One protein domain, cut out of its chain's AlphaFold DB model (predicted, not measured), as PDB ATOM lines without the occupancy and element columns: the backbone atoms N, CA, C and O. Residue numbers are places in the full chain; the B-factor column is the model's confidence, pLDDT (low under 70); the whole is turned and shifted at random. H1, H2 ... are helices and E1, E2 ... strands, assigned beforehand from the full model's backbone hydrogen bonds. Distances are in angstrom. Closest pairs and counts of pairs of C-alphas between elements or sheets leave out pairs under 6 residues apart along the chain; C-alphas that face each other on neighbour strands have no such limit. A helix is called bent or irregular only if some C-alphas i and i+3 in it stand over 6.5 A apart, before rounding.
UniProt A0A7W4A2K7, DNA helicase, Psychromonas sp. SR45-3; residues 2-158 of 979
ATOM      1  N   THR A   2     238.326 249.022 190.697       60.50
ATOM      2  CA  THR A   2     237.426 247.876 190.925       60.50
ATOM      3  C   THR A   2     237.264 247.072 189.637       60.50
ATOM      4  O   THR A   2     236.153 246.890 189.144       60.50
ATOM      5  N   SER A   3     238.396 246.655 189.062       79.38
ATOM      6  CA  SER A   3     238.450 245.928 187.791       79.38
ATOM      7  C   SER A   3     238.805 244.460 188.036       79.38
ATOM      8  O   SER A   3     239.794 244.158 188.714       79.38
ATOM      9  N   ILE A   4     238.000 243.537 187.508       83.75
ATOM     10  CA  ILE A   4     238.355 242.120 187.391       83.75
ATOM     11  C   ILE A   4     238.958 241.897 186.009       83.75
ATOM     12  O   ILE A   4     238.319 242.162 184.991       83.75
ATOM     13  N   THR A   5     240.157 241.325 185.987       81.75
ATOM     14  CA  THR A   5     240.845 240.904 184.764       81.75
ATOM     15  C   THR A   5     240.809 239.382 184.590       81.75
ATOM     16  O   THR A   5     240.609 238.631 185.553       81.75
ATOM     17  N   SER A   6     241.077 238.912 183.369       83.06
ATOM     18  CA  SER A   6     241.244 237.487 183.055       83.06
ATOM     19  C   SER A   6     242.332 236.803 183.910       83.06
ATOM     20  O   SER A   6     243.364 237.398 184.240       83.06
ATOM     21  N   SER A   7     242.126 235.523 184.238       82.56
ATOM     22  CA  SER A   7     243.105 234.639 184.884       82.56
ATOM     23  C   SER A   7     244.329 234.414 183.984       82.56
ATOM     24  O   SER A   7     244.360 234.844 182.831       82.56
ATOM     25  N   ILE A   8     245.362 233.730 184.486       78.00
ATOM     26  CA  ILE A   8     246.518 233.333 183.659       78.00
ATOM     27  C   ILE A   8     246.053 232.505 182.445       78.00
ATOM     28  O   ILE A   8     246.436 232.804 181.318       78.00
ATOM     29  N   PHE A   9     245.137 231.553 182.646       75.69
ATOM     30  CA  PHE A   9     244.554 230.753 181.563       75.69
ATOM     31  C   PHE A   9     243.609 231.553 180.660       75.69
ATOM     32  O   PHE A   9     243.565 231.320 179.455       75.69
ATOM     33  N   GLY A  10     242.870 232.516 181.215       75.31
ATOM     34  CA  GLY A  10     242.037 233.434 180.437       75.31
ATOM     35  C   GLY A  10     242.846 234.355 179.523       75.31
ATOM     36  O   GLY A  10     242.382 234.670 178.437       75.31
ATOM     37  N   ARG A  11     244.065 234.736 179.933       78.06
ATOM     38  CA  ARG A  11     245.008 235.521 179.119       78.06
ATOM     39  C   ARG A  11     245.697 234.699 178.022       78.06
ATOM     40  O   ARG A  11     246.071 235.275 177.010       78.06
ATOM     41  N   LEU A  12     245.863 233.390 178.226       73.56
ATOM     42  CA  LEU A  12     246.519 232.480 177.274       73.56
ATOM     43  C   LEU A  12     245.552 231.854 176.255       73.56
ATOM     44  O   LEU A  12     245.940 231.623 175.116       73.56
ATOM     45  N   PHE A  13     244.306 231.571 176.651       72.25
ATOM     46  CA  PHE A  13     243.368 230.744 175.873       72.25
ATOM     47  C   PHE A  13     241.941 231.322 175.818       72.25
ATOM     48  O   PHE A  13     240.966 230.568 175.725       72.25
ATOM     49  N   GLY A  14     241.759 232.633 175.982       70.50
ATOM     50  CA  GLY A  14     240.435 233.261 176.034       70.50
ATOM     51  C   GLY A  14     240.405 234.699 175.520       70.50
ATOM     52  O   GLY A  14     241.439 235.301 175.250       70.50
ATOM     53  N   HIS A  15     239.189 235.234 175.398       75.25
ATOM     54  CA  HIS A  15     238.931 236.632 175.050       75.25
ATOM     55  C   HIS A  15     239.398 237.576 176.168       75.25
ATOM     56  O   HIS A  15     239.376 237.218 177.356       75.25
ATOM     57  N   ARG A  16     239.822 238.797 175.810       76.31
ATOM     58  CA  ARG A  16     240.259 239.786 176.805       76.31
ATOM     59  C   ARG A  16     239.020 240.406 177.445       76.31
ATOM     60  O   ARG A  16     238.372 241.262 176.847       76.31
ATOM     61  N   THR A  17     238.730 239.977 178.669       81.81
ATOM     62  CA  THR A  17     237.578 240.433 179.453       81.81
ATOM     63  C   THR A  17     238.037 241.347 180.583       81.81
ATOM     64  O   THR A  17     238.890 240.972 181.392       81.81
ATOM     65  N   GLU A  18     237.451 242.537 180.650       84.44
ATOM     66  CA  GLU A  18     237.616 243.490 181.744       84.44
ATOM     67  C   GLU A  18     236.241 243.847 182.317       84.44
ATOM     68  O   GLU A  18     235.341 244.263 181.585       84.44
ATOM     69  N   ILE A  19     236.068 243.662 183.626       88.62
ATOM     70  CA  ILE A  19     234.798 243.916 184.313       88.62
ATOM     71  C   ILE A  19     235.030 244.978 185.370       88.62
ATOM     72  O   ILE A  19     235.745 244.732 186.338       88.62
ATOM     73  N   ASN A  20     234.399 246.131 185.202       87.94
ATOM     74  CA  ASN A  20     234.465 247.237 186.142       87.94
ATOM     75  C   ASN A  20     233.144 247.365 186.900       87.94
ATOM     76  O   ASN A  20     232.070 247.291 186.307       87.94
ATOM     77  N   PHE A  21     233.223 247.593 188.208       87.44
ATOM     78  CA  PHE A  21     232.051 247.875 189.037       87.44
ATOM     79  C   PHE A  21     232.104 249.294 189.582       87.44
ATOM     80  O   PHE A  21     233.151 249.738 190.062       87.44
ATOM     81  N   ASN A  22     230.968 249.982 189.556       86.12
ATOM     82  CA  ASN A  22     230.796 251.292 190.173       86.12
ATOM     83  C   ASN A  22     229.449 251.360 190.915       86.12
ATOM     84  O   ASN A  22     228.719 250.374 190.994       86.12
ATOM     85  N   ALA A  23     229.113 252.530 191.460       83.25
ATOM     86  CA  ALA A  23     227.855 252.738 192.178       83.25
ATOM     87  C   ALA A  23     226.598 252.627 191.288       83.25
ATOM     88  O   ALA A  23     225.498 252.499 191.810       83.25
ATOM     89  N   GLU A  24     226.741 252.651 189.960       85.19
ATOM     90  CA  GLU A  24     225.624 252.634 189.006       85.19
ATOM     91  C   GLU A  24     225.356 251.230 188.440       85.19
ATOM     92  O   GLU A  24     224.208 250.881 188.156       85.19
ATOM     93  N   GLY A  25     226.388 250.395 188.301       89.00
ATOM     94  CA  GLY A  25     226.235 249.042 187.785       89.00
ATOM     95  C   GLY A  25     227.539 248.298 187.513       89.00
ATOM     96  O   GLY A  25     228.612 248.596 188.045       89.00
ATOM     97  N   VAL A  26     227.415 247.302 186.640       90.12
ATOM     98  CA  VAL A  26     228.518 246.507 186.100       90.12
ATOM     99  C   VAL A  26     228.794 246.947 184.667       90.12
ATOM    100  O   VAL A  26     227.895 246.942 183.825       90.12
ATOM    101  N   ILE A  27     230.048 247.277 184.377       90.31
ATOM    102  CA  ILE A  27     230.553 247.570 183.038       90.31
ATOM    103  C   ILE A  27     231.386 246.372 182.586       90.31
ATOM    104  O   ILE A  27     232.422 246.068 183.173       90.31
ATOM    105  N   ILE A  28     230.939 245.695 181.536       89.44
ATOM    106  CA  ILE A  28     231.553 244.485 180.989       89.44
ATOM    107  C   ILE A  28     232.155 244.836 179.629       89.44
ATOM    108  O   ILE A  28     231.423 245.198 178.706       89.44
ATOM    109  N   CYS A  29     233.474 244.719 179.498       86.88
ATOM    110  CA  CYS A  29     234.202 244.905 178.247       86.88
ATOM    111  C   CYS A  29     234.801 243.565 177.804       86.88
ATOM    112  O   CYS A  29     235.664 243.023 178.492       86.88
ATOM    113  N   VAL A  30     234.347 243.024 176.671       84.94
ATOM    114  CA  VAL A  30     234.898 241.799 176.059       84.94
ATOM    115  C   VAL A  30     235.403 242.169 174.672       84.94
ATOM    116  O   VAL A  30     234.631 242.676 173.864       84.94
ATOM    117  N   ASP A  31     236.699 241.986 174.408       81.62
ATOM    118  CA  ASP A  31     237.335 242.299 173.116       81.62
ATOM    119  C   ASP A  31     236.979 243.694 172.561       81.62
ATOM    120  O   ASP A  31     236.725 243.876 171.372       81.62
ATOM    121  N   LYS A  32     236.988 244.706 173.443       78.00
ATOM    122  CA  LYS A  32     236.645 246.121 173.170       78.00
ATOM    123  C   LYS A  32     235.154 246.417 172.956       78.00
ATOM    124  O   LYS A  32     234.802 247.582 172.773       78.00
ATOM    125  N   VAL A  33     234.268 245.426 173.044       83.12
ATOM    126  CA  VAL A  33     232.815 245.644 173.066       83.12
ATOM    127  C   VAL A  33     232.375 245.917 174.501       83.12
ATOM    128  O   VAL A  33     232.458 245.042 175.366       83.12
ATOM    129  N   LYS A  34     231.914 247.145 174.758       87.31
ATOM    130  CA  LYS A  34     231.444 247.595 176.075       87.31
ATOM    131  C   LYS A  34     229.945 247.347 176.224       87.31
ATOM    132  O   LYS A  34     229.157 247.708 175.355       87.31
ATOM    133  N   SER A  35     229.542 246.781 177.354       87.38
ATOM    134  CA  SER A  35     228.141 246.635 177.734       87.38
ATOM    135  C   SER A  35     227.938 246.954 179.211       87.38
ATOM    136  O   SER A  35     228.822 246.708 180.027       87.38
ATOM    137  N   GLU A  36     226.790 247.536 179.548       88.75
ATOM    138  CA  GLU A  36     226.502 248.026 180.898       88.75
ATOM    139  C   GLU A  36     225.214 247.399 181.434       88.75
ATOM    140  O   GLU A  36     224.242 247.209 180.693       88.75
ATOM    141  N   ALA A  37     225.223 247.073 182.726       88.56
ATOM    142  CA  ALA A  37     224.080 246.534 183.447       88.56
ATOM    143  C   ALA A  37     223.912 247.269 184.785       88.56
ATOM    144  O   ALA A  37     224.735 247.124 185.688       88.56
ATOM    145  N   ASN A  38     222.849 248.068 184.903       90.19
ATOM    146  CA  ASN A  38     222.546 248.850 186.104       90.19
ATOM    147  C   ASN A  38     222.094 247.943 187.266       90.19
ATOM    148  O   ASN A  38     221.345 246.989 187.040       90.19
ATOM    149  N   TRP A  39     222.476 248.265 188.508       91.19
ATOM    150  CA  TRP A  39     222.111 247.489 189.706       91.19
ATOM    151  C   TRP A  39     220.602 247.268 189.887       91.19
ATOM    152  O   TRP A  39     220.184 246.214 190.365       91.19
ATOM    153  N   THR A  40     219.779 248.236 189.481       87.81
ATOM    154  CA  THR A  40     218.307 248.170 189.568       87.81
ATOM    155  C   THR A  40     217.668 247.241 188.527       87.81
ATOM    156  O   THR A  40     216.547 246.765 188.729       87.81
ATOM    157  N   ALA A  41     218.387 246.963 187.434       86.50
ATOM    158  CA  ALA A  41     217.951 246.110 186.328       86.50
ATOM    159  C   ALA A  41     218.373 244.639 186.491       86.50
ATOM    160  O   ALA A  41     217.912 243.784 185.732       86.50
ATOM    161  N   LEU A  42     219.255 244.336 187.451       88.38
ATOM    162  CA  LEU A  42     219.696 242.970 187.723       88.38
ATOM    163  C   LEU A  42     218.627 242.178 188.483       88.38
ATOM    164  O   LEU A  42     218.042 242.679 189.447       88.38
ATOM    165  N   THR A  43     218.426 240.918 188.096       83.19
ATOM    166  CA  THR A  43     217.482 239.999 188.763       83.19
ATOM    167  C   THR A  43     218.025 239.458 190.081       83.19
ATOM    168  O   THR A  43     217.251 239.062 190.941       83.19
ATOM    169  N   LYS A  44     219.352 239.449 190.246       84.25
ATOM    170  CA  LYS A  44     220.079 239.066 191.465       84.25
ATOM    171  C   LYS A  44     221.469 239.724 191.458       84.25
ATOM    172  O   LYS A  44     221.957 240.075 190.379       84.25
ATOM    173  N   PRO A  45     222.143 239.892 192.610       88.00
ATOM    174  CA  PRO A  45     223.505 240.402 192.621       88.00
ATOM    175  C   PRO A  45     224.446 239.439 191.874       88.00
ATOM    176  O   PRO A  45     224.198 238.227 191.865       88.00
ATOM    177  N   PRO A  46     225.543 239.944 191.278       89.88
ATOM    178  CA  PRO A  46     226.471 239.129 190.501       89.88
ATOM    179  C   PRO A  46     226.978 237.902 191.268       89.88
ATOM    180  O   PRO A  46     227.436 238.002 192.412       89.88
ATOM    181  N   VAL A  47     226.900 236.733 190.630       88.69
ATOM    182  CA  VAL A  47     227.242 235.444 191.246       88.69
ATOM    183  C   VAL A  47     228.630 235.013 190.802       88.69
ATOM    184  O   VAL A  47     228.904 234.920 189.611       88.69
ATOM    185  N   PHE A  48     229.490 234.707 191.771       88.88
ATOM    186  CA  PHE A  48     230.838 234.206 191.532       88.88
ATOM    187  C   PHE A  48     230.894 232.699 191.787       88.88
ATOM    188  O   PHE A  48     230.559 232.250 192.887       88.88
ATOM    189  N   ILE A  49     231.341 231.936 190.790       88.81
ATOM    190  CA  ILE A  49     231.501 230.480 190.846       88.81
ATOM    191  C   ILE A  49     232.982 230.145 190.671       88.81
ATOM    192  O   ILE A  49     233.618 230.605 189.723       88.81
ATOM    193  N   SER A  50     233.536 229.339 191.573       86.88
ATOM    194  CA  SER A  50     234.908 228.843 191.447       86.88
ATOM    195  C   SER A  50     234.970 227.691 190.445       86.88
ATOM    196  O   SER A  50     234.204 226.738 190.557       86.88
ATOM    197  N   ALA A  51     235.905 227.755 189.499       82.69
ATOM    198  CA  ALA A  51     236.190 226.684 188.551       82.69
ATOM    199  C   ALA A  51     237.706 226.475 188.405       82.69
ATOM    200  O   ALA A  51     238.519 227.286 188.851       82.69
ATOM    201  N   TRP A  52     238.101 225.377 187.757       83.00
ATOM    202  CA  TRP A  52     239.515 225.015 187.620       83.00
ATOM    203  C   TRP A  52     240.330 226.027 186.790       83.00
ATOM    204  O   TRP A  52     241.505 226.225 187.076       83.00
ATOM    205  N   LEU A  53     239.707 226.728 185.828       82.12
ATOM    206  CA  LEU A  53     240.341 227.740 184.952       82.12
ATOM    207  C   LEU A  53     240.330 229.179 185.509       82.12
ATOM    208  O   LEU A  53     240.759 230.119 184.827       82.12
ATOM    209  N   GLY A  54     239.796 229.377 186.712       86.44
ATOM    210  CA  GLY A  54     239.554 230.689 187.308       86.44
ATOM    211  C   GLY A  54     238.128 230.808 187.831       86.44
ATOM    212  O   GLY A  54     237.392 229.825 187.908       86.44
ATOM    213  N   GLN A  55     237.715 232.022 188.175       89.56
ATOM    214  CA  GLN A  55     236.329 232.271 188.554       89.56
ATOM    215  C   GLN A  55     235.438 232.552 187.345       89.56
ATOM    216  O   GLN A  55     235.892 233.039 186.308       89.56
ATOM    217  N   THR A  56     234.153 232.275 187.512       90.38
ATOM    218  CA  THR A  56     233.093 232.677 186.594       90.38
ATOM    219  C   THR A  56     232.201 233.701 187.281       90.38
ATOM    220  O   THR A  56     231.716 233.442 188.382       90.38
ATOM    221  N   LEU A  57     231.968 234.842 186.631       90.81
ATOM    222  CA  LEU A  57     230.969 235.827 187.036       90.81
ATOM    223  C   LEU A  57     229.715 235.670 186.179       90.81
ATOM    224  O   LEU A  57     229.781 235.760 184.952       90.81
ATOM    225  N   ILE A  58     228.575 235.498 186.839       90.44
ATOM    226  CA  ILE A  58     227.260 235.545 186.207       90.44
ATOM    227  C   ILE A  58     226.603 236.880 186.551       90.44
ATOM    228  O   ILE A  58     226.415 237.192 187.730       90.44
ATOM    229  N   VAL A  59     226.245 237.652 185.524       89.88
ATOM    230  CA  VAL A  59     225.439 238.877 185.644       89.88
ATOM    231  C   VAL A  59     224.161 238.669 184.850       89.88
ATOM    232  O   VAL A  59     224.204 238.413 183.649       89.88
ATOM    233  N   GLU A  60     223.024 238.765 185.525       87.88
ATOM    234  CA  GLU A  60     221.723 238.436 184.955       87.88
ATOM    235  C   GLU A  60     220.752 239.603 185.134       87.88
ATOM    236  O   GLU A  60     220.625 240.181 186.214       87.88
ATOM    237  N   SER A  61     220.073 239.946 184.047       84.88
ATOM    238  CA  SER A  61     218.982 240.917 183.981       84.88
ATOM    239  C   SER A  61     217.850 240.321 183.147       84.88
ATOM    240  O   SER A  61     218.063 239.349 182.424       84.88
ATOM    241  N   ASN A  62     216.675 240.951 183.158       75.31
ATOM    242  CA  ASN A  62     215.516 240.481 182.384       75.31
ATOM    243  C   ASN A  62     215.762 240.371 180.862       75.31
ATOM    244  O   ASN A  62     214.993 239.708 180.173       75.31
ATOM    245  N   HIS A  63     216.800 241.024 180.323       78.75
ATOM    246  CA  HIS A  63     217.067 241.084 178.878       78.75
ATOM    247  C   HIS A  63     218.457 240.592 178.470       78.75
ATOM    248  O   HIS A  63     218.716 240.411 177.282       78.75
ATOM    249  N   LYS A  64     219.377 240.428 179.425       83.31
ATOM    250  CA  LYS A  64     220.775 240.083 179.150       83.31
ATOM    251  C   LYS A  64     221.310 239.142 180.212       83.31
ATOM    252  O   LYS A  64     221.160 239.405 181.408       83.31
ATOM    253  N   TYR A  65     221.986 238.101 179.748       89.69
ATOM    254  CA  TYR A  65     222.665 237.109 180.564       89.69
ATOM    255  C   TYR A  65     224.143 237.079 180.181       89.69
ATOM    256  O   TYR A  65     224.491 236.799 179.035       89.69
ATOM    257  N   TYR A  66     225.011 237.373 181.141       88.50
ATOM    258  CA  TYR A  66     226.455 237.352 180.962       88.50
ATOM    259  C   TYR A  66     227.048 236.212 181.777       88.50
ATOM    260  O   TYR A  66     226.895 236.180 182.996       88.50
ATOM    261  N   HIS A  67     227.763 235.309 181.107       90.69
ATOM    262  CA  HIS A  67     228.516 234.223 181.728       90.69
ATOM    263  C   HIS A  67     230.004 234.398 181.418       90.69
ATOM    264  O   HIS A  67     230.506 233.969 180.376       90.69
ATOM    265  N   LEU A  68     230.710 235.069 182.323       88.81
ATOM    266  CA  LEU A  68     232.081 235.527 182.123       88.81
ATOM    267  C   LEU A  68     233.033 234.594 182.872       88.81
ATOM    268  O   LEU A  68     233.192 234.718 184.083       88.81
ATOM    269  N   SER A  69     233.625 233.629 182.169       87.56
ATOM    270  CA  SER A  69     234.526 232.621 182.745       87.56
ATOM    271  C   SER A  69     236.003 233.027 182.659       87.56
ATOM    272  O   SER A  69     236.356 234.018 182.020       87.56
ATOM    273  N   LYS A  70     236.882 232.237 183.293       88.44
ATOM    274  CA  LYS A  70     238.346 232.433 183.290       88.44
ATOM    275  C   LYS A  70     238.774 233.785 183.891       88.44
ATOM    276  O   LYS A  70     239.744 234.385 183.434       88.44
ATOM    277  N   LEU A  71     238.069 234.272 184.913       87.56
ATOM    278  CA  LEU A  71     238.418 235.477 185.677       87.56
ATOM    279  C   LEU A  71     239.437 235.166 186.781       87.56
ATOM    280  O   LEU A  71     239.607 234.004 187.162       87.56
ATOM    281  N   SER A  72     240.107 236.196 187.309       86.69
ATOM    282  CA  SER A  72     241.056 236.065 188.429       86.69
ATOM    283  C   SER A  72     240.514 235.195 189.579       86.69
ATOM    284  O   SER A  72     239.360 235.342 189.986       86.69
ATOM    285  N   TYR A  73     241.353 234.304 190.125       85.12
ATOM    286  CA  TYR A  73     240.971 233.365 191.192       85.12
ATOM    287  C   TYR A  73     240.528 234.065 192.486       85.12
ATOM    288  O   TYR A  73     239.704 233.514 193.217       85.12
ATOM    289  N   ASP A  74     240.994 235.293 192.727       86.44
ATOM    290  CA  ASP A  74     240.634 236.099 193.899       86.44
ATOM    291  C   ASP A  74     239.408 237.005 193.680       86.44
ATOM    292  O   ASP A  74     238.991 237.712 194.599       86.44
ATOM    293  N   ALA A  75     238.782 236.987 192.495       85.31
ATOM    294  CA  ALA A  75     237.722 237.933 192.132       85.31
ATOM    295  C   ALA A  75     236.552 237.965 193.140       85.31
ATOM    296  O   ALA A  75     236.142 239.040 193.577       85.31
ATOM    297  N   ALA A  76     236.057 236.809 193.589       85.06
ATOM    298  CA  ALA A  76     235.000 236.730 194.598       85.06
ATOM    299  C   ALA A  76     235.456 237.291 195.945       85.06
ATOM    300  O   ALA A  76     234.672 237.945 196.625       85.06
ATOM    301  N   LYS A  77     236.706 237.032 196.346       85.56
ATOM    302  CA  LYS A  77     237.242 237.506 197.625       85.56
ATOM    303  C   LYS A  77     237.322 239.034 197.640       85.56
ATOM    304  O   LYS A  77     236.995 239.641 198.653       85.56
ATOM    305  N   CYS A  78     237.703 239.637 196.515       86.19
ATOM    306  CA  CYS A  78     237.858 241.083 196.387       86.19
ATOM    307  C   CYS A  78     236.534 241.828 196.163       86.19
ATOM    308  O   CYS A  78     236.369 242.924 196.690       86.19
ATOM    309  N   TYR A  79     235.596 241.265 195.392       86.88
ATOM    310  CA  TYR A  79     234.478 242.050 194.843       86.88
ATOM    311  C   TYR A  79     233.081 241.551 195.215       86.88
ATOM    312  O   TYR A  79     232.132 242.331 195.156       86.88
ATOM    313  N   LYS A  80     232.918 240.295 195.653       86.56
ATOM    314  CA  LYS A  80     231.588 239.721 195.932       86.56
ATOM    315  C   LYS A  80     230.793 240.541 196.949       86.56
ATOM    316  O   LYS A  80     229.624 240.823 196.710       86.56
ATOM    317  N   HIS A  81     231.423 240.924 198.061       85.06
ATOM    318  CA  HIS A  81     230.762 241.695 199.117       85.06
ATOM    319  C   HIS A  81     230.340 243.085 198.624       85.06
ATOM    320  O   HIS A  81     229.200 243.490 198.823       85.06
ATOM    321  N   GLN A  82     231.235 243.785 197.921       86.50
ATOM    322  CA  GLN A  82     230.972 245.130 197.413       86.50
ATOM    323  C   GLN A  82     229.839 245.144 196.374       86.50
ATOM    324  O   GLN A  82     228.950 245.989 196.446       86.50
ATOM    325  N   CYS A  83     229.815 244.181 195.445       87.88
ATOM    326  CA  CYS A  83     228.742 244.069 194.450       87.88
ATOM    327  C   CYS A  83     227.390 243.728 195.089       87.88
ATOM    328  O   CYS A  83     226.359 244.242 194.663       87.88
ATOM    329  N   GLN A  84     227.384 242.873 196.117       87.88
ATOM    330  CA  GLN A  84     226.174 242.591 196.891       87.88
ATOM    331  C   GLN A  84     225.681 243.849 197.611       87.88
ATOM    332  O   GLN A  84     224.490 244.138 197.558       87.88
ATOM    333  N   GLN A  85     226.584 244.617 198.222       87.81
ATOM    334  CA  GLN A  85     226.245 245.858 198.910       87.81
ATOM    335  C   GLN A  85     225.644 246.904 197.960       87.81
ATOM    336  O   GLN A  85     224.569 247.418 198.254       87.81
ATOM    337  N   TRP A  86     226.255 247.164 196.801       90.56
ATOM    338  CA  TRP A  86     225.703 248.117 195.827       90.56
ATOM    339  C   TRP A  86     224.353 247.681 195.257       90.56
ATOM    340  O   TRP A  86     223.449 248.502 195.104       90.56
ATOM    341  N   TRP A  87     224.172 246.385 194.990       90.56
ATOM    342  CA  TRP A  87     222.874 245.871 194.561       90.56
ATOM    343  C   TRP A  87     221.801 246.034 195.648       90.56
ATOM    344  O   TRP A  87     220.674 246.425 195.338       90.56
ATOM    345  N   ILE A  88     222.150 245.792 196.918       90.12
ATOM    346  CA  ILE A  88     221.261 246.032 198.062       90.12
ATOM    347  C   ILE A  88     220.913 247.518 198.162       90.12
ATOM    348  O   ILE A  88     219.735 247.851 198.236       90.12
ATOM    349  N   GLU A  89     221.902 248.410 198.129       90.25
ATOM    350  CA  GLU A  89     221.703 249.861 198.234       90.25
ATOM    351  C   GLU A  89     220.771 250.388 197.136       90.25
ATOM    352  O   GLU A  89     219.869 251.174 197.428       90.25
ATOM    353  N   ALA A  90     220.917 249.882 195.910       90.50
ATOM    354  CA  ALA A  90     220.090 250.265 194.771       90.50
ATOM    355  C   ALA A  90     218.639 249.743 194.835       90.50
ATOM    356  O   ALA A  90     217.756 250.343 194.225       90.50
ATOM    357  N   ASN A  91     218.369 248.635 195.541       90.38
ATOM    358  CA  ASN A  91     217.056 247.969 195.520       90.38
ATOM    359  C   ASN A  91     216.317 247.975 196.875       90.38
ATOM    360  O   ASN A  91     215.103 247.786 196.909       90.38
ATOM    361  N   GLN A  92     216.988 248.202 198.007       91.75
ATOM    362  CA  GLN A  92     216.376 248.086 199.343       91.75
ATOM    363  C   GLN A  92     215.193 249.038 199.558       91.75
ATOM    364  O   GLN A  92     214.227 248.695 200.239       91.75
ATOM    365  N   GLN A  93     215.242 250.231 198.962       91.50
ATOM    366  CA  GLN A  93     214.202 251.235 199.149       91.50
ATOM    367  C   GLN A  93     212.878 250.813 198.496       91.50
ATOM    368  O   GLN A  93     211.825 251.068 199.081       91.50
ATOM    369  N   SER A  94     212.901 250.137 197.336       90.69
ATOM    370  CA  SER A  94     211.671 249.665 196.678       90.69
ATOM    371  C   SER A  94     210.982 248.576 197.499       90.69
ATOM    372  O   SER A  94     209.771 248.654 197.719       90.69
ATOM    373  N   LEU A  95     211.761 247.636 198.047       92.50
ATOM    374  CA  LEU A  95     211.279 246.597 198.958       92.50
ATOM    375  C   LEU A  95     210.620 247.205 200.199       92.50
ATOM    376  O   LEU A  95     209.468 246.895 200.507       92.50
ATOM    377  N   ILE A  96     211.333 248.089 200.904       93.56
ATOM    378  CA  ILE A  96     210.822 248.720 202.128       93.56
ATOM    379  C   ILE A  96     209.537 249.491 201.821       93.56
ATOM    380  O   ILE A  96     208.536 249.320 202.515       93.56
ATOM    381  N   GLN A  97     209.521 250.288 200.747       93.00
ATOM    382  CA  GLN A  97     208.329 251.034 200.343       93.00
ATOM    383  C   GLN A  97     207.145 250.124 200.012       93.00
ATOM    384  O   GLN A  97     206.017 250.476 200.352       93.00
ATOM    385  N   LEU A  98     207.363 248.979 199.357       92.62
ATOM    386  CA  LEU A  98     206.291 248.028 199.063       92.62
ATOM    387  C   LEU A  98     205.688 247.463 200.354       92.62
ATOM    388  O   LEU A  98     204.470 247.506 200.524       92.62
ATOM    389  N   ILE A  99     206.525 246.973 201.270       93.31
ATOM    390  CA  ILE A  99     206.064 246.364 202.524       93.31
ATOM    391  C   ILE A  99     205.343 247.394 203.401       93.31
ATOM    392  O   ILE A  99     204.233 247.131 203.860       93.31
ATOM    393  N   VAL A 100     205.911 248.596 203.552       91.19
ATOM    394  CA  VAL A 100     205.289 249.699 204.307       91.19
ATOM    395  C   VAL A 100     203.958 250.130 203.684       91.19
ATOM    396  O   VAL A 100     203.035 250.498 204.406       91.19
ATOM    397  N   LYS A 101     203.812 250.060 202.353       89.88
ATOM    398  CA  LYS A 101     202.534 250.348 201.683       89.88
ATOM    399  C   LYS A 101     201.476 249.281 201.950       89.88
ATOM    400  O   LYS A 101     200.310 249.639 202.043       89.88
ATOM    401  N   ILE A 102     201.848 248.004 202.059       90.50
ATOM    402  CA  ILE A 102     200.903 246.886 202.217       90.50
ATOM    403  C   ILE A 102     200.211 246.899 203.591       90.50
ATOM    404  O   ILE A 102     199.011 246.638 203.668       90.50
ATOM    405  N   GLU A 103     200.916 247.231 204.672       84.00
ATOM    406  CA  GLU A 103     200.366 247.141 206.037       84.00
ATOM    407  C   GLU A 103     199.113 248.010 206.281       84.00
ATOM    408  O   GLU A 103     198.124 247.494 206.820       84.00
ATOM    409  N   PRO A 104     199.064 249.289 205.851       84.06
ATOM    410  CA  PRO A 104     197.840 250.082 205.910       84.06
ATOM    411  C   PRO A 104     196.692 249.503 205.077       84.06
ATOM    412  O   PRO A 104     195.543 249.616 205.497       84.06
ATOM    413  N   PHE A 105     196.966 248.874 203.924       83.44
ATOM    414  CA  PHE A 105     195.912 248.291 203.078       83.44
ATOM    415  C   PHE A 105     195.208 247.113 203.746       83.44
ATOM    416  O   PHE A 105     194.013 246.935 203.551       83.44
ATOM    417  N   ILE A 106     195.940 246.326 204.533       85.12
ATOM    418  CA  ILE A 106     195.390 245.165 205.239       85.12
ATOM    419  C   ILE A 106     194.572 245.586 206.469       85.12
ATOM    420  O   ILE A 106     193.648 244.883 206.860       85.12
ATOM    421  N   SER A 107     194.921 246.713 207.096       84.06
ATOM    422  CA  SER A 107     194.370 247.113 208.399       84.06
ATOM    423  C   SER A 107     193.329 248.232 208.340       84.06
ATOM    424  O   SER A 107     192.479 248.306 209.220       84.06
ATOM    425  N   ARG A 108     193.383 249.128 207.346       86.44
ATOM    426  CA  ARG A 108     192.569 250.361 207.324       86.44
ATOM    427  C   ARG A 108     191.490 250.392 206.248       86.44
ATOM    428  O   ARG A 108     190.723 251.349 206.214       86.44
ATOM    429  N   GLN A 109     191.461 249.420 205.344       89.62
ATOM    430  CA  GLN A 109     190.512 249.376 204.233       89.62
ATOM    431  C   GLN A 109     190.066 247.940 203.973       89.62
ATOM    432  O   GLN A 109     190.787 246.990 204.276       89.62
ATOM    433  N   TYR A 110     188.897 247.787 203.355       93.25
ATOM    434  CA  TYR A 110     188.474 246.489 202.851       93.25
ATOM    435  C   TYR A 110     189.400 246.050 201.705       93.25
ATOM    436  O   TYR A 110     189.578 246.769 200.716       93.25
ATOM    437  N   LEU A 111     189.996 244.861 201.822       93.00
ATOM    438  CA  LEU A 111     190.938 244.340 200.833       93.00
ATOM    439  C   LEU A 111     190.200 243.815 199.588       93.00
ATOM    440  O   LEU A 111     189.903 242.621 199.479       93.00
ATOM    441  N   ARG A 112     189.917 244.721 198.644       93.19
ATOM    442  CA  ARG A 112     189.285 244.405 197.349       93.19
ATOM    443  C   ARG A 112     190.117 243.448 196.505       93.19
ATOM    444  O   ARG A 112     191.352 243.482 196.550       93.19
ATOM    445  N   GLN A 113     189.458 242.666 195.660       91.44
ATOM    446  CA  GLN A 113     190.108 241.721 194.758       91.44
ATOM    447  C   GLN A 113     191.079 242.406 193.777       91.44
ATOM    448  O   GLN A 113     192.199 241.934 193.564       91.44
ATOM    449  N   SER A 114     190.711 243.561 193.225       91.31
ATOM    450  CA  SER A 114     191.537 244.363 192.313       91.31
ATOM    451  C   SER A 114     192.768 244.957 193.000       91.31
ATOM    452  O   SER A 114     193.835 245.093 192.390       91.31
ATOM    453  N   VAL A 115     192.649 245.308 194.283       90.44
ATOM    454  CA  VAL A 115     193.766 245.768 195.114       90.44
ATOM    455  C   VAL A 115     194.689 244.591 195.398       90.44
ATOM    456  O   VAL A 115     195.876 244.684 195.095       90.44
ATOM    457  N   LEU A 116     194.144 243.468 195.869       91.56
ATOM    458  CA  LEU A 116     194.894 242.244 196.139       91.56
ATOM    459  C   LEU A 116     195.683 241.775 194.910       91.56
ATOM    460  O   LEU A 116     196.878 241.520 195.016       91.56
ATOM    461  N   LYS A 117     195.063 241.745 193.724       91.38
ATOM    462  CA  LYS A 117     195.734 241.363 192.470       91.38
ATOM    463  C   LYS A 117     196.925 242.270 192.149       91.38
ATOM    464  O   LYS A 117     197.973 241.786 191.722       91.38
ATOM    465  N   ARG A 118     196.793 243.586 192.367       91.25
ATOM    466  CA  ARG A 118     197.898 244.545 192.179       91.25
ATOM    467  C   ARG A 118     199.003 244.352 193.213       91.25
ATOM    468  O   ARG A 118     200.173 244.381 192.839       91.25
ATOM    469  N   LEU A 119     198.639 244.132 194.478       91.69
ATOM    470  CA  LEU A 119     199.596 243.883 195.555       91.69
ATOM    471  C   LEU A 119     200.370 242.587 195.314       91.69
ATOM    472  O   LEU A 119     201.593 242.624 195.312       91.69
ATOM    473  N   LEU A 120     199.690 241.478 195.017       92.50
ATOM    474  CA  LEU A 120     200.333 240.196 194.722       92.50
ATOM    475  C   LEU A 120     201.246 240.283 193.499       92.50
ATOM    476  O   LEU A 120     202.338 239.731 193.524       92.50
ATOM    477  N   LYS A 121     200.862 241.031 192.455       93.81
ATOM    478  CA  LYS A 121     201.750 241.275 191.308       93.81
ATOM    479  C   LYS A 121     203.036 242.003 191.724       93.81
ATOM    480  O   LYS A 121     204.116 241.609 191.298       93.81
ATOM    481  N   ALA A 122     202.926 243.044 192.550       92.62
ATOM    482  CA  ALA A 122     204.086 243.786 193.047       92.62
ATOM    483  C   ALA A 122     204.955 242.942 193.999       92.62
ATOM    484  O   ALA A 122     206.177 242.955 193.889       92.62
ATOM    485  N   VAL A 123     204.325 242.167 194.887       94.62
ATOM    486  CA  VAL A 123     204.988 241.232 195.808       94.62
ATOM    487  C   VAL A 123     205.732 240.145 195.045       94.62
ATOM    488  O   VAL A 123     206.874 239.869 195.383       94.62
ATOM    489  N   THR A 124     205.136 239.556 194.008       93.19
ATOM    490  CA  THR A 124     205.801 238.540 193.179       93.19
ATOM    491  C   THR A 124     207.032 239.109 192.484       93.19
ATOM    492  O   THR A 124     208.084 238.481 192.537       93.19
ATOM    493  N   LEU A 125     206.936 240.317 191.916       90.06
ATOM    494  CA  LEU A 125     208.069 240.964 191.252       90.06
ATOM    495  C   LEU A 125     209.244 241.208 192.214       90.06
ATOM    496  O   LEU A 125     210.390 240.920 191.879       90.06
ATOM    497  N   GLU A 126     208.971 241.719 193.417       91.69
ATOM    498  CA  GLU A 126     210.014 241.894 194.435       91.69
ATOM    499  C   GLU A 126     210.513 240.538 194.965       91.69
ATOM    500  O   GLU A 126     211.710 240.349 195.160       91.69
ATOM    501  N   TYR A 127     209.639 239.547 195.150       92.38
ATOM    502  CA  TYR A 127     210.039 238.217 195.614       92.38
ATOM    503  C   TYR A 127     211.018 237.550 194.639       92.38
ATOM    504  O   TYR A 127     212.067 237.070 195.063       92.38
ATOM    505  N   GLU A 128     210.720 237.570 193.339       88.31
ATOM    506  CA  GLU A 128     211.587 237.019 192.289       88.31
ATOM    507  C   GLU A 128     212.925 237.757 192.180       88.31
ATOM    508  O   GLU A 128     213.932 237.140 191.843       88.31
ATOM    509  N   LYS A 129     212.965 239.046 192.535       87.62
ATOM    510  CA  LYS A 129     214.202 239.832 192.608       87.62
ATOM    511  C   LYS A 129     215.062 239.469 193.830       87.62
ATOM    512  O   LYS A 129     216.284 239.392 193.733       87.62
ATOM    513  N   TRP A 130     214.456 239.254 194.999       89.50
ATOM    514  CA  TRP A 130     215.203 239.073 196.253       89.50
ATOM    515  C   TRP A 130     215.510 237.611 196.599       89.50
ATOM    516  O   TRP A 130     216.619 237.300 197.040       89.50
ATOM    517  N   PHE A 131     214.565 236.690 196.408       89.62
ATOM    518  CA  PHE A 131     214.678 235.326 196.938       89.62
ATOM    519  C   PHE A 131     215.720 234.423 196.262       89.62
ATOM    520  O   PHE A 131     216.338 233.642 196.991       89.62
ATOM    521  N   PRO A 132     216.038 234.537 194.955       85.69
ATOM    522  CA  PRO A 132     217.159 233.790 194.375       85.69
ATOM    523  C   PRO A 132     218.493 234.076 195.083       85.69
ATOM    524  O   PRO A 132     219.330 233.187 195.261       85.69
ATOM    525  N   TRP A 133     218.689 235.320 195.528       86.56
ATOM    526  CA  TRP A 133     219.851 235.701 196.320       86.56
ATOM    527  C   TRP A 133     219.733 235.259 197.774       86.56
ATOM    528  O   TRP A 133     220.669 234.652 198.281       86.56
ATOM    529  N   VAL A 134     218.598 235.502 198.437       87.19
ATOM    530  CA  VAL A 134     218.403 235.127 199.851       87.19
ATOM    531  C   VAL A 134     218.624 233.628 200.074       87.19
ATOM    532  O   VAL A 134     219.290 233.255 201.034       87.19
ATOM    533  N   LEU A 135     218.136 232.776 199.167       83.62
ATOM    534  CA  LEU A 135     218.304 231.321 199.252       83.62
ATOM    535  C   LEU A 135     219.758 230.861 199.035       83.62
ATOM    536  O   LEU A 135     220.146 229.805 199.527       83.62
ATOM    537  N   SER A 136     220.567 231.633 198.300       76.31
ATOM    538  CA  SER A 136     221.977 231.310 198.017       76.31
ATOM    539  C   SER A 136     222.972 232.034 198.936       76.31
ATOM    540  O   SER A 136     224.140 231.641 199.039       76.31
ATOM    541  N   ALA A 137     222.538 233.088 199.625       74.44
ATOM    542  CA  ALA A 137     223.347 233.874 200.542       74.44
ATOM    543  C   ALA A 137     223.394 233.232 201.936       74.44
ATOM    544  O   ALA A 137     222.375 232.894 202.526       74.44
ATOM    545  N   LYS A 138     224.594 233.121 202.522       67.56
ATOM    546  CA  LYS A 138     224.763 232.596 203.892       67.56
ATOM    547  C   LYS A 138     224.313 233.580 204.984       67.56
ATOM    548  O   LYS A 138     224.067 233.152 206.106       67.56
ATOM    549  N   ARG A 139     224.281 234.888 204.692       70.94
ATOM    550  CA  ARG A 139     223.872 235.966 205.610       70.94
ATOM    551  C   ARG A 139     223.256 237.120 204.818       70.94
ATOM    552  O   ARG A 139     223.809 237.523 203.798       70.94
ATOM    553  N   VAL A 140     222.147 237.651 205.322       81.12
ATOM    554  CA  VAL A 140     221.431 238.829 204.810       81.12
ATOM    555  C   VAL A 140     221.571 239.959 205.845       81.12
ATOM    556  O   VAL A 140     221.659 239.648 207.036       81.12
ATOM    557  N   PRO A 141     221.611 241.251 205.456       84.81
ATOM    558  CA  PRO A 141     221.648 242.352 206.417       84.81
ATOM    559  C   PRO A 141     220.499 242.291 207.433       84.81
ATOM    560  O   PRO A 141     219.335 242.139 207.056       84.81
ATOM    561  N   ILE A 142     220.820 242.470 208.719       85.12
ATOM    562  CA  ILE A 142     219.850 242.410 209.832       85.12
ATOM    563  C   ILE A 142     218.719 243.432 209.643       85.12
ATOM    564  O   ILE A 142     217.562 243.133 209.923       85.12
ATOM    565  N   SER A 143     219.030 244.611 209.095       88.75
ATOM    566  CA  SER A 143     218.051 245.665 208.804       88.75
ATOM    567  C   SER A 143     216.986 245.264 207.772       88.75
ATOM    568  O   SER A 143     215.890 245.821 207.792       88.75
ATOM    569  N   LEU A 144     217.274 244.299 206.887       90.25
ATOM    570  CA  LEU A 144     216.364 243.855 205.823       90.25
ATOM    571  C   LEU A 144     215.599 242.574 206.157       90.25
ATOM    572  O   LEU A 144     214.553 242.321 205.559       90.25
ATOM    573  N   ALA A 145     216.080 241.793 207.129       89.62
ATOM    574  CA  ALA A 145     215.449 240.554 207.572       89.62
ATOM    575  C   ALA A 145     213.922 240.667 207.809       89.62
ATOM    576  O   ALA A 145     213.195 239.863 207.220       89.62
ATOM    577  N   PRO A 146     213.389 241.664 208.555       92.38
ATOM    578  CA  PRO A 146     211.944 241.748 208.799       92.38
ATOM    579  C   PRO A 146     211.126 242.032 207.529       92.38
ATOM    580  O   PRO A 146     209.984 241.587 207.412       92.38
ATOM    581  N   TYR A 147     211.688 242.759 206.560       93.81
ATOM    582  CA  TYR A 147     211.009 243.070 205.299       93.81
ATOM    583  C   TYR A 147     210.986 241.866 204.358       93.81
ATOM    584  O   TYR A 147     209.961 241.595 203.738       93.81
ATOM    585  N   LEU A 148     212.087 241.115 204.285       92.88
ATOM    586  CA  LEU A 148     212.183 239.896 203.479       92.88
ATOM    587  C   LEU A 148     211.316 238.769 204.045       92.88
ATOM    588  O   LEU A 148     210.679 238.042 203.283       92.88
ATOM    589  N   GLU A 149     211.218 238.662 205.369       92.50
ATOM    590  CA  GLU A 149     210.291 237.735 206.015       92.50
ATOM    591  C   GLU A 149     208.834 238.066 205.656       92.50
ATOM    592  O   GLU A 149     208.079 237.183 205.243       92.50
ATOM    593  N   LYS A 150     208.443 239.346 205.735       93.31
ATOM    594  CA  LYS A 150     207.113 239.802 205.303       93.31
ATOM    595  C   LYS A 150     206.880 239.556 203.815       93.31
ATOM    596  O   LYS A 150     205.825 239.037 203.464       93.31
ATOM    597  N   LEU A 151     207.858 239.849 202.955       94.25
ATOM    598  CA  LEU A 151     207.778 239.588 201.515       94.25
ATOM    599  C   LEU A 151     207.516 238.103 201.228       94.25
ATOM    600  O   LEU A 151     206.629 237.782 200.437       94.25
ATOM    601  N   SER A 152     208.231 237.205 201.919       92.75
ATOM    602  CA  SER A 152     207.995 235.759 201.834       92.75
ATOM    603  C   SER A 152     206.572 235.397 202.234       92.75
ATOM    604  O   SER A 152     205.870 234.711 201.492       92.75
ATOM    605  N   ARG A 153     206.111 235.898 203.385       92.38
ATOM    606  CA  ARG A 153     204.756 235.629 203.885       92.38
ATOM    607  C   ARG A 153     203.688 236.127 202.908       92.38
ATOM    608  O   ARG A 153     202.743 235.397 202.634       92.38
ATOM    609  N   TYR A 154     203.849 237.330 202.355       93.00
ATOM    610  CA  TYR A 154     202.895 237.922 201.411       93.00
ATOM    611  C   TYR A 154     202.840 237.159 200.083       93.00
ATOM    612  O   TYR A 154     201.762 236.991 199.519       93.00
ATOM    613  N   ARG A 155     203.980 236.647 199.596       94.25
ATOM    614  CA  ARG A 155     204.030 235.824 198.376       94.25
ATOM    615  C   ARG A 155     203.231 234.524 198.506       94.25
ATOM    616  O   ARG A 155     202.750 234.008 197.495       94.25
ATOM    617  N   HIS A 156     203.102 234.017 199.728       93.50
ATOM    618  CA  HIS A 156     202.455 232.746 200.049       93.50
ATOM    619  C   HIS A 156     201.112 232.923 200.769       93.50
ATOM    620  O   HIS A 156     200.657 231.997 201.440       93.50
ATOM    621  N   TRP A 157     200.469 234.089 200.644       92.88
ATOM    622  CA  TRP A 157     199.140 234.284 201.215       92.88
ATOM    623  C   TRP A 157     198.142 233.252 200.704       92.88
ATOM    624  O   TRP A 157     197.926 233.102 199.502       92.88
ATOM    625  N   GLN A 158     197.494 232.583 201.650       92.19
ATOM    626  CA  GLN A 158     196.378 231.691 201.386       92.19
ATOM    627  C   GLN A 158     195.050 232.447 201.472       92.19
ATOM    628  O   GLN A 158     194.936 233.468 202.156       92.19
TER     629      GLN A 158
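What this domain is: This is residues 2 to 158 of the 979 residues of the protein "DNA helicase" of Psychromonas sp. SR45-3 (UniProt A0A7W4A2K7). This is a long rod in two parts: at one end a small sandwich of two antiparallel sheets, and running out from it a helical hairpin of H2 and H3, with H4 packed across both helices. The first part of H2, residues 75 to 90, packs on the sandwich; the short H1 sits at the sandwich end, far from the hairpin's turn, where residues 107 to 114 stick out. The printed part has 157 residues, with seven named strands and four named helices in the order E1 H1 E2 E3 E4 E5 E6 E7 H2 H3 H4. The sheets have the orders E1 - E2 - E3 - E4 and E5 - E6 - E7, and the class is mixed, helices and strands. The whole is loose, with a radius of gyration of the C-alphas of 18.6 A and spans of 65 by 29 by 26 A.

Where its parts are: Find C-alpha 3 at (238.450, 245.928, 187.791), where E1 begins; it ends at residue 5. H1 follows at residues 8 to 13, then E2 at residues 17 to 21, E3 at 25 to 30 and E4 at 33 to 38, the last 16.9 A long. Read on to E5 at residues 47 to 51, E6 at 54 to 60, 19.6 A long, and E7 at 65 to 71, 16.6 A long. From C-alpha 75 at (237.722, 237.933, 192.132), H2 runs 49.2 A to residue 108, with a kink of 42 degrees near residue 91; it is irregular, with C-alphas 78 and 81 at 7.6 A. H3, residues 113 to 136, is 33.7 A long and has a kink of 39 degrees near residue 130; it is only just irregular, with C-alphas 129 and 132 at 7.0 A. H4, residues 145 to 155, is 15.4 A long and ends with C-alpha 155 at (204.030, 235.824, 198.376).

How they stand to each other: Begin with E1 and E2, antiparallel, where N 4 and O 19 are 2.8 A apart. E2, E3 and E4 form a meander, each strand the antiparallel neighbour of the one before; look for N 20 and O 27 at 2.8 A, and N 28 and O 35 at 2.8 A. E5, E6 and E7 form another, with N 49 and O 56 at 2.9 A and N 57 and O 68 at 2.8 A. The two sheets make a sandwich, face to face at 10.7 A centre to centre, their strands at 54 degrees. H1 only grazes the sheet E5 E6 E7, with the C-alphas of Gly 10 and Lys 70 closest at 4.8 A. H2 is on both sheets, in two layers with each: its height is 7.1 A over E5 E6 E7, where Phe 48 and Ala 76 have C-alphas 5.8 A apart, and 12.9 A over E1 E2 E3 E4. Farther along, H2 and H3 form a helical hairpin and touch, H2 with residues 95 to 102 alone, at a shallow tilt of 23 degrees, opposite ways; the closest C-alphas, of Leu 95 and Glu 126, are 6.6 A apart. H4 touches H3 at a steep tilt of 52 degrees, closest at the C-alphas of Val 123 and Arg 155, 6.1 A. H4 also touches H2 at a steep tilt of 60 degrees, closest at the C-alphas of Ile 96 and Tyr 147, 6.5 A. In H1 and H4 every O i to N i+4 pair is within hydrogen-bond range; in H2 it is 23 of 30 and in H3 17 of 20.

The domain as a whole: The two C-alphas farthest apart, of Leu 12 and Tyr 110, are 65.0 A from each other. Residues 107 to 114 stand free, and without them the body spans 59 by 28 by 25 A. The printed part has no cut and no long link; E4 to E5 and H3 to H4 are short links of 8 residues each. The mean pLDDT of the printed part of this model is 86.9, and residues 2 and 138 are under 70.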